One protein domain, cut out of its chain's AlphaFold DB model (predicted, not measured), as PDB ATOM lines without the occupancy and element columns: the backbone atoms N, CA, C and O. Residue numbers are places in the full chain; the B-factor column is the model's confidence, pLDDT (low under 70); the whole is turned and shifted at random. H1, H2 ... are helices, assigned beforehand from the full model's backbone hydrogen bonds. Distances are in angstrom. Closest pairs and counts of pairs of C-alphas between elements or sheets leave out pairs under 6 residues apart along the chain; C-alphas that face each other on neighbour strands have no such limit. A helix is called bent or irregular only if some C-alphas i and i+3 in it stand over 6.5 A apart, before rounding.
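What this domain is: This is residues 55 to 124 of the 124 residues of an uncharacterized protein of Bdellovibrio sp. qaytius (UniProt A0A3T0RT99). This is a long helical hairpin: H1 runs out, a loop of nine residues turns the chain over, and the much longer H2 comes back beside H1 at a shallow tilt. The end of H2 runs on past H1, and residues 119 to 124 stick out there as a free tip. The printed part has 70 residues with two named helices, H1 then H2, and no named strand; its class is all helix. It is a rod, only just extended and close to loose, with a radius of gyration of the C-alphas of 16.8 A and spans of 58 by 17 by 13 A.

How they stand to each other: H1, residues 56 to 76, and H2, residues 86 to 123, form a helical hairpin, two helices that follow each other and run opposite ways. Their lines stand at a shallow tilt of 22 degrees, and their centres are 11.7 A apart. They touch with 4 pairs of C-alphas within 8 A, H2 with residues 103 to 114 alone. Their closest C-alphas, those of Gly 71 and Tyr 103, are 7.3 A apart. In H1 every O i to N i+4 pair is within hydrogen-bond range; in H2 30 of 34 are.

Where its parts are: H1 begins at C-alpha 56, (227.532, 264.173, 299.909), and measures 30.2 A to C-alpha 76 at (243.192, 285.707, 314.067). H2 measures 55.2 A from C-alpha 86 to C-alpha 123, which is at (238.613, 251.645, 295.111). H2 is neither bent nor irregular, but only just: C-alphas 117 and 120 are 6.3 A apart.

The domain as a whole: The two C-alphas farthest apart, those of Asp 85 and Phe 124, are 58.1 A apart. The printed part has no cut, and the link from H1 to H2 is short. Residues 119 to 124, of which 119 to 123 belong to H2, stand free. The mean pLDDT of the printed part is 72.7, and 23 residues are under 70, among them residues 76 to 84 and 118 to 124.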
ATOM      1  N   HIS A  55     223.731 264.366 297.881       56.38
ATOM      2  CA  HIS A  55     224.530 265.604 297.881       56.38
ATOM      3  C   HIS A  55     225.703 265.548 298.886       56.38
ATOM      4  O   HIS A  55     226.032 266.541 299.543       56.38
ATOM      5  N   LYS A  56     226.378 264.391 299.002       59.50
ATOM      6  CA  LYS A  56     227.532 264.173 299.909       59.50
ATOM      7  C   LYS A  56     228.587 265.279 299.832       59.50
ATOM      8  O   LYS A  56     229.138 265.676 300.853       59.50
ATOM      9  N   LEU A  57     228.837 265.795 298.631       66.25
ATOM     10  CA  LEU A  57     229.849 266.813 298.353       66.25
ATOM     11  C   LEU A  57     229.505 268.164 299.002       66.25
ATOM     12  O   LEU A  57     230.368 268.813 299.589       66.25
ATOM     13  N   GLN A  58     228.233 268.563 298.965       70.75
ATOM     14  CA  GLN A  58     227.784 269.879 299.425       70.75
ATOM     15  C   GLN A  58     227.846 269.996 300.948       70.75
ATOM     16  O   GLN A  58     228.296 271.011 301.478       70.75
ATOM     17  N   VAL A  59     227.467 268.927 301.650       75.00
ATOM     18  CA  VAL A  59     227.564 268.862 303.114       75.00
ATOM     19  C   VAL A  59     229.025 268.838 303.552       75.00
ATOM     20  O   VAL A  59     229.386 269.511 304.516       75.00
ATOM     21  N   PHE A  60     229.879 268.118 302.819       75.06
ATOM     22  CA  PHE A  60     231.305 268.044 303.122       75.06
ATOM     23  C   PHE A  60     232.011 269.385 302.902       75.06
ATOM     24  O   PHE A  60     232.762 269.831 303.769       75.06
ATOM     25  N   ILE A  61     231.721 270.072 301.789       79.81
ATOM     26  CA  ILE A  61     232.220 271.429 301.524       79.81
ATOM     27  C   ILE A  61     231.713 272.394 302.591       79.81
ATOM     28  O   ILE A  61     232.499 273.176 303.115       79.81
ATOM     29  N   PHE A  62     230.427 272.339 302.943       82.00
ATOM     30  CA  PHE A  62     229.853 273.240 303.937       82.00
ATOM     31  C   PHE A  62     230.476 273.037 305.326       82.00
ATOM     32  O   PHE A  62     230.893 274.003 305.966       82.00
ATOM     33  N   ALA A  63     230.612 271.785 305.769       78.94
ATOM     34  CA  ALA A  63     231.266 271.449 307.030       78.94
ATOM     35  C   ALA A  63     232.752 271.847 307.024       78.94
ATOM     36  O   ALA A  63     233.229 272.453 307.983       78.94
ATOM     37  N   GLY A  64     233.467 271.583 305.926       82.69
ATOM     38  CA  GLY A  64     234.858 271.997 305.744       82.69
ATOM     39  C   GLY A  64     235.026 273.518 305.747       82.69
ATOM     40  O   GLY A  64     235.938 274.031 306.393       82.69
ATOM     41  N   ALA A  65     234.118 274.255 305.104       86.06
ATOM     42  CA  ALA A  65     234.109 275.715 305.088       86.06
ATOM     43  C   ALA A  65     233.849 276.294 306.486       86.06
ATOM     44  O   ALA A  65     234.558 277.205 306.914       86.06
ATOM     45  N   MET A  66     232.894 275.737 307.235       81.25
ATOM     46  CA  MET A  66     232.650 276.129 308.626       81.25
ATOM     47  C   MET A  66     233.839 275.818 309.543       81.25
ATOM     48  O   MET A  66     234.171 276.630 310.414       81.25
ATOM     49  N   LEU A  67     234.501 274.676 309.344       84.06
ATOM     50  CA  LEU A  67     235.695 274.305 310.103       84.06
ATOM     51  C   LEU A  67     236.859 275.253 309.786       84.06
ATOM     52  O   LEU A  67     237.503 275.759 310.704       84.06
ATOM     53  N   ALA A  68     237.072 275.566 308.506       83.94
ATOM     54  CA  ALA A  68     238.074 276.528 308.061       83.94
ATOM     55  C   ALA A  68     237.795 277.937 308.602       83.94
ATOM     56  O   ALA A  68     238.720 278.612 309.048       83.94
ATOM     57  N   PHE A  69     236.529 278.364 308.636       84.62
ATOM     58  CA  PHE A  69     236.133 279.644 309.222       84.62
ATOM     59  C   PHE A  69     236.426 279.701 310.728       84.62
ATOM     60  O   PHE A  69     237.014 280.671 311.207       84.62
ATOM     61  N   ASN A  70     236.104 278.635 311.471       77.88
ATOM     62  CA  ASN A  70     236.470 278.516 312.887       77.88
ATOM     63  C   ASN A  70     237.988 278.565 313.089       77.88
ATOM     64  O   ASN A  70     238.477 279.275 313.969       77.88
ATOM     65  N   GLY A  71     238.737 277.854 312.244       79.69
ATOM     66  CA  GLY A  71     240.195 277.885 312.232       79.69
ATOM     67  C   GLY A  71     240.735 279.290 311.982       79.69
ATOM     68  O   GLY A  71     241.591 279.751 312.734       79.69
ATOM     69  N   ALA A  72     240.194 280.004 310.993       78.94
ATOM     70  CA  ALA A  72     240.582 281.371 310.659       78.94
ATOM     71  C   ALA A  72     240.304 282.344 311.814       78.94
ATOM     72  O   ALA A  72     241.187 283.123 312.183       78.94
ATOM     73  N   MET A  73     239.130 282.259 312.451       73.69
ATOM     74  CA  MET A  73     238.824 283.060 313.641       73.69
ATOM     75  C   MET A  73     239.765 282.730 314.805       73.69
ATOM     76  O   MET A  73     240.278 283.638 315.461       73.69
ATOM     77  N   MET A  74     240.052 281.447 315.043       72.44
ATOM     78  CA  MET A  74     240.976 281.021 316.097       72.44
ATOM     79  C   MET A  74     242.416 281.485 315.813       72.44
ATOM     80  O   MET A  74     243.145 281.859 316.736       72.44
ATOM     81  N   TRP A  75     242.814 281.518 314.539       70.75
ATOM     82  CA  TRP A  75     244.127 281.981 314.096       70.75
ATOM     83  C   TRP A  75     244.270 283.499 314.216       70.75
ATOM     84  O   TRP A  75     245.285 283.975 314.720       70.75
ATOM     85  N   MET A  76     243.227 284.256 313.875       66.88
ATOM     86  CA  MET A  76     243.192 285.707 314.067       66.88
ATOM     87  C   MET A  76     243.201 286.075 315.560       66.88
ATOM     88  O   MET A  76     243.943 286.959 315.991       66.88
ATOM     89  N   ASN A  77     242.488 285.306 316.391       63.75
ATOM     90  CA  ASN A  77     242.482 285.472 317.845       63.75
ATOM     91  C   ASN A  77     243.791 285.020 318.528       63.75
ATOM     92  O   ASN A  77     243.956 285.195 319.740       63.75
ATOM     93  N   ARG A  78     244.757 284.467 317.782       60.19
ATOM     94  CA  ARG A  78     246.122 284.210 318.275       60.19
ATOM     95  C   ARG A  78     246.882 285.514 318.527       60.19
ATOM     96  O   ARG A  78     247.707 285.551 319.437       60.19
ATOM     97  N   ASN A  79     246.577 286.559 317.758       57.53
ATOM     98  CA  ASN A  79     247.261 287.851 317.817       57.53
ATOM     99  C   ASN A  79     246.606 288.849 318.786       57.53
ATOM    100  O   ASN A  79     247.125 289.945 318.977       57.53
ATOM    101  N   ALA A  80     245.480 288.481 319.410       63.47
ATOM    102  CA  ALA A  80     244.838 289.306 320.423       63.47
ATOM    103  C   ALA A  80     245.676 289.313 321.724       63.47
ATOM    104  O   ALA A  80     246.038 288.228 322.216       63.47
ATOM    105  N   PRO A  81     245.984 290.501 322.287       58.75
ATOM    106  CA  PRO A  81     246.708 290.622 323.547       58.75
ATOM    107  C   PRO A  81     245.872 290.034 324.687       58.75
ATOM    108  O   PRO A  81     244.686 290.328 324.829       58.75
ATOM    109  N   CYS A  82     246.489 289.167 325.491       61.62
ATOM    110  CA  CYS A  82     245.854 288.656 326.702       61.62
ATOM    111  C   CYS A  82     245.663 289.803 327.714       61.62
ATOM    112  O   CYS A  82     246.512 290.695 327.773       61.62
ATOM    113  N   PRO A  83     244.579 289.787 328.511       65.00
ATOM    114  CA  PRO A  83     244.322 290.808 329.524       65.00
ATOM    115  C   PRO A  83     245.493 290.934 330.515       65.00
ATOM    116  O   PRO A  83     246.164 289.953 330.826       65.00
ATOM    117  N   ILE A  84     245.722 292.157 331.005       62.00
ATOM    118  CA  ILE A  84     246.794 292.528 331.950       62.00
ATOM    119  C   ILE A  84     246.661 291.815 333.311       62.00
ATOM    120  O   ILE A  84     247.664 291.586 333.987       62.00
ATOM    121  N   ASP A  85     245.452 291.401 333.697       72.06
ATOM    122  CA  ASP A  85     245.214 290.676 334.945       72.06
ATOM    123  C   ASP A  85     245.873 289.282 334.951       72.06
ATOM    124  O   ASP A  85     245.511 288.423 334.138       72.06
ATOM    125  N   PRO A  86     246.774 288.980 335.909       69.69
ATOM    126  CA  PRO A  86     247.593 287.765 335.888       69.69
ATOM    127  C   PRO A  86     246.766 286.471 335.948       69.69
ATOM    128  O   PRO A  86     247.071 285.513 335.243       69.69
ATOM    129  N   LYS A  87     245.661 286.453 336.712       70.69
ATOM    130  CA  LYS A  87     244.765 285.283 336.820       70.69
ATOM    131  C   LYS A  87     244.006 284.991 335.517       70.69
ATOM    132  O   LYS A  87     243.828 283.831 335.154       70.69
ATOM    133  N   LEU A  88     243.563 286.033 334.808       64.06
ATOM    134  CA  LEU A  88     242.825 285.906 333.545       64.06
ATOM    135  C   LEU A  88     243.768 285.613 332.370       64.06
ATOM    136  O   LEU A  88     243.406 284.884 331.446       64.06
ATOM    137  N   ARG A  89     245.000 286.129 332.432       66.94
ATOM    138  CA  ARG A  89     246.058 285.883 331.449       66.94
ATOM    139  C   ARG A  89     246.446 284.407 331.386       66.94
ATOM    140  O   ARG A  89     246.485 283.838 330.297       66.94
ATOM    141  N   ASP A  90     246.681 283.773 332.534       70.88
ATOM    142  CA  ASP A  90     247.088 282.364 332.576       70.88
ATOM    143  C   ASP A  90     245.953 281.431 332.122       70.88
ATOM    144  O   ASP A  90     246.197 280.472 331.386       70.88
ATOM    145  N   ALA A  91     244.700 281.757 332.465       70.94
ATOM    146  CA  ALA A  91     243.522 281.053 331.954       70.94
ATOM    147  C   ALA A  91     243.387 281.187 330.426       70.94
ATOM    148  O   ALA A  91     243.125 280.199 329.737       70.94
ATOM    149  N   CYS A  92     243.631 282.381 329.878       71.88
ATOM    150  CA  CYS A  92     243.598 282.630 328.437       71.88
ATOM    151  C   CYS A  92     244.697 281.851 327.689       71.88
ATOM    152  O   CYS A  92     244.426 281.220 326.664       71.88
ATOM    153  N   ILE A  93     245.921 281.818 328.230       71.69
ATOM    154  CA  ILE A  93     247.049 281.077 327.644       71.69
ATOM    155  C   ILE A  93     246.772 279.566 327.648       71.69
ATOM    156  O   ILE A  93     246.958 278.906 326.619       71.69
ATOM    157  N   ARG A  94     246.275 279.013 328.766       69.44
ATOM    158  CA  ARG A  94     245.913 277.585 328.861       69.44
ATOM    159  C   ARG A  94     244.767 277.222 327.918       69.44
ATOM    160  O   ARG A  94     244.864 276.226 327.201       69.44
ATOM    161  N   GLY A  95     243.731 278.059 327.855       71.31
ATOM    162  CA  GLY A  95     242.605 277.879 326.937       71.31
ATOM    163  C   GLY A  95     243.030 277.903 325.465       71.31
ATOM    164  O   GLY A  95     242.530 277.111 324.663       71.31
ATOM    165  N   ARG A  96     244.013 278.739 325.108       70.44
ATOM    166  CA  ARG A  96     244.556 278.828 323.743       70.44
ATOM    167  C   ARG A  96     245.303 277.555 323.327       70.44
ATOM    168  O   ARG A  96     245.126 277.100 322.197       70.44
ATOM    169  N   ALA A  97     246.106 276.967 324.216       70.25
ATOM    170  CA  ALA A  97     246.808 275.710 323.934       70.25
ATOM    171  C   ALA A  97     245.827 274.542 323.737       70.25
ATOM    172  O   ALA A  97     245.946 273.788 322.771       70.25
ATOM    173  N   PHE A  98     244.819 274.448 324.606       73.81
ATOM    174  CA  PHE A  98     243.795 273.406 324.537       73.81
ATOM    175  C   PHE A  98     242.929 273.529 323.273       73.81
ATOM    176  O   PHE A  98     242.706 272.547 322.568       73.81
ATOM    177  N   SER A  99     242.537 274.758 322.918       72.62
ATOM    178  CA  SER A  99     241.765 275.048 321.701       72.62
ATOM    179  C   SER A  99     242.492 274.607 320.427       72.62
ATOM    180  O   SER A  99     241.878 274.035 319.527       72.62
ATOM    181  N   LYS A 100     243.817 274.803 320.367       75.00
ATOM    182  CA  LYS A 100     244.632 274.366 319.225       75.00
ATOM    183  C   LYS A 100     244.642 272.841 319.079       75.00
ATOM    184  O   LYS A 100     244.569 272.340 317.961       75.00
ATOM    185  N   TRP A 101     244.718 272.111 320.193       75.88
ATOM    186  CA  TRP A 101     244.729 270.645 320.186       75.88
ATOM    187  C   TRP A 101     243.379 270.064 319.740       75.88
ATOM    188  O   TRP A 101     243.344 269.202 318.864       75.88
ATOM    189  N   ILE A 102     242.268 270.612 320.246       78.81
ATOM    190  CA  ILE A 102     240.911 270.242 319.809       78.81
ATOM    191  C   ILE A 102     240.675 270.531 318.324       78.81
ATOM    192  O   ILE A 102     240.067 269.708 317.636       78.81
ATOM    193  N   TYR A 103     241.170 271.662 317.811       80.00
ATOM    194  CA  TYR A 103     241.040 271.989 316.392       80.00
ATOM    195  C   TYR A 103     241.761 270.959 315.511       80.00
ATOM    196  O   TYR A 103     241.184 270.462 314.546       80.00
ATOM    197  N   ILE A 104     242.989 270.575 315.881       81.12
ATOM    198  CA  ILE A 104     243.751 269.533 315.174       81.12
ATOM    199  C   ILE A 104     242.991 268.201 315.197       81.12
ATOM    200  O   ILE A 104     242.868 267.555 314.158       81.12
ATOM    201  N   PHE A 105     242.435 267.817 316.348       82.75
ATOM    202  CA  PHE A 105     241.624 266.604 316.466       82.75
ATOM    203  C   PHE A 105     240.389 266.627 315.555       82.75
ATOM    204  O   PHE A 105     240.121 265.642 314.868       82.75
ATOM    205  N   SER A 106     239.670 267.753 315.486       80.25
ATOM    206  CA  SER A 106     238.524 267.901 314.575       80.25
ATOM    207  C   SER A 106     238.925 267.777 313.107       80.25
ATOM    208  O   SER A 106     238.249 267.087 312.347       80.25
ATOM    209  N   VAL A 107     240.039 268.399 312.704       85.44
ATOM    210  CA  VAL A 107     240.552 268.303 311.327       85.44
ATOM    211  C   VAL A 107     240.942 266.865 310.978       85.44
ATOM    212  O   VAL A 107     240.624 266.404 309.883       85.44
ATOM    213  N   LEU A 108     241.580 266.137 311.900       85.75
ATOM    214  CA  LEU A 108     241.936 264.729 311.695       85.75
ATOM    215  C   LEU A 108     240.699 263.855 311.484       85.75
ATOM    216  O   LEU A 108     240.652 263.092 310.523       85.75
ATOM    217  N   ILE A 109     239.681 263.991 312.335       82.38
ATOM    218  CA  ILE A 109     238.440 263.209 312.216       82.38
ATOM    219  C   ILE A 109     237.713 263.540 310.905       82.38
ATOM    220  O   ILE A 109     237.227 262.633 310.229       82.38
ATOM    221  N   PHE A 110     237.684 264.814 310.502       83.19
ATOM    222  CA  PHE A 110     237.122 265.232 309.215       83.19
ATOM    223  C   PHE A 110     237.879 264.614 308.029       83.19
ATOM    224  O   PHE A 110     237.251 264.085 307.118       83.19
ATOM    225  N   LEU A 111     239.216 264.601 308.062       83.06
ATOM    226  CA  LEU A 111     240.045 263.949 307.040       83.06
ATOM    227  C   LEU A 111     239.800 262.439 306.959       83.06
ATOM    228  O   LEU A 111     239.676 261.905 305.860       83.06
ATOM    229  N   VAL A 112     239.689 261.755 308.101       82.75
ATOM    230  CA  VAL A 112     239.373 260.318 308.146       82.75
ATOM    231  C   VAL A 112     237.983 260.050 307.562       82.75
ATOM    232  O   VAL A 112     237.821 259.137 306.753       82.75
ATOM    233  N   GLY A 113     236.992 260.880 307.901       76.69
ATOM    234  CA  GLY A 113     235.650 260.809 307.319       76.69
ATOM    235  C   GLY A 113     235.641 261.066 305.808       76.69
ATOM    236  O   GLY A 113     234.945 260.366 305.078       76.69
ATOM    237  N   PHE A 114     236.456 262.009 305.326       77.94
ATOM    238  CA  PHE A 114     236.619 262.280 303.893       77.94
ATOM    239  C   PHE A 114     237.219 261.080 303.170       77.94
ATOM    240  O   PHE A 114     236.712 260.654 302.138       77.94
ATOM    241  N   PHE A 115     238.271 260.500 303.744       78.69
ATOM    242  CA  PHE A 115     238.952 259.341 303.187       78.69
ATOM    243  C   PHE A 115     238.001 258.146 303.059       78.69
ATOM    244  O   PHE A 115     237.944 257.512 302.012       78.69
ATOM    245  N   PHE A 116     237.176 257.880 304.073       73.75
ATOM    246  CA  PHE A 116     236.161 256.827 303.983       73.75
ATOM    247  C   PHE A 116     235.030 257.158 303.004       73.75
ATOM    248  O   PHE A 116     234.581 256.278 302.278       73.75
ATOM    249  N   ALA A 117     234.563 258.406 302.956       73.50
ATOM    250  CA  ALA A 117     233.446 258.789 302.094       73.50
ATOM    251  C   ALA A 117     233.820 258.875 300.605       73.50
ATOM    252  O   ALA A 117     232.958 258.643 299.763       73.50
ATOM    253  N   TYR A 118     235.068 259.229 300.286       68.75
ATOM    254  CA  TYR A 118     235.523 259.486 298.917       68.75
ATOM    255  C   TYR A 118     236.504 258.442 298.392       68.75
ATOM    256  O   TYR A 118     236.457 258.118 297.208       68.75
ATOM    257  N   LEU A 119     237.386 257.908 299.241       65.19
ATOM    258  CA  LEU A 119     238.402 256.959 298.794       65.19
ATOM    259  C   LEU A 119     237.879 255.524 298.750       65.19
ATOM    260  O   LEU A 119     238.205 254.813 297.810       65.19
ATOM    261  N   ALA A 120     237.026 255.111 299.695       63.16
ATOM    262  CA  ALA A 120     236.419 253.776 299.680       63.16
ATOM    263  C   ALA A 120     235.574 253.481 298.418       63.16
ATOM    264  O   ALA A 120     235.785 252.423 297.833       63.16
ATOM    265  N   PRO A 121     234.684 254.380 297.938       63.72
ATOM    266  CA  PRO A 121     233.946 254.147 296.690       63.72
ATOM    267  C   PRO A 121     234.779 254.374 295.418       63.72
ATOM    268  O   PRO A 121     234.302 254.107 294.324       63.72
ATOM    269  N   ALA A 122     235.994 254.921 295.526       62.81
ATOM    270  CA  ALA A 122     236.898 255.044 294.381       62.81
ATOM    271  C   ALA A 122     237.738 253.771 294.160       62.81
ATOM    272  O   ALA A 122     238.309 253.609 293.083       62.81
ATOM    273  N   ILE A 123     237.836 252.894 295.170       63.97
ATOM    274  CA  ILE A 123     238.613 251.645 295.111       63.97
ATOM    275  C   ILE A 123     237.749 250.372 294.994       63.97
ATOM    276  O   ILE A 123     238.297 249.337 294.620       63.97
ATOM    277  N   PHE A 124     236.449 250.433 295.316       49.88
ATOM    278  CA  PHE A 124     235.464 249.339 295.237       49.88
ATOM    279  C   PHE A 124     234.266 249.765 294.393       49.88
ATOM    280  O   PHE A 124     233.794 248.925 293.598       49.88
TER     281      PHE A 124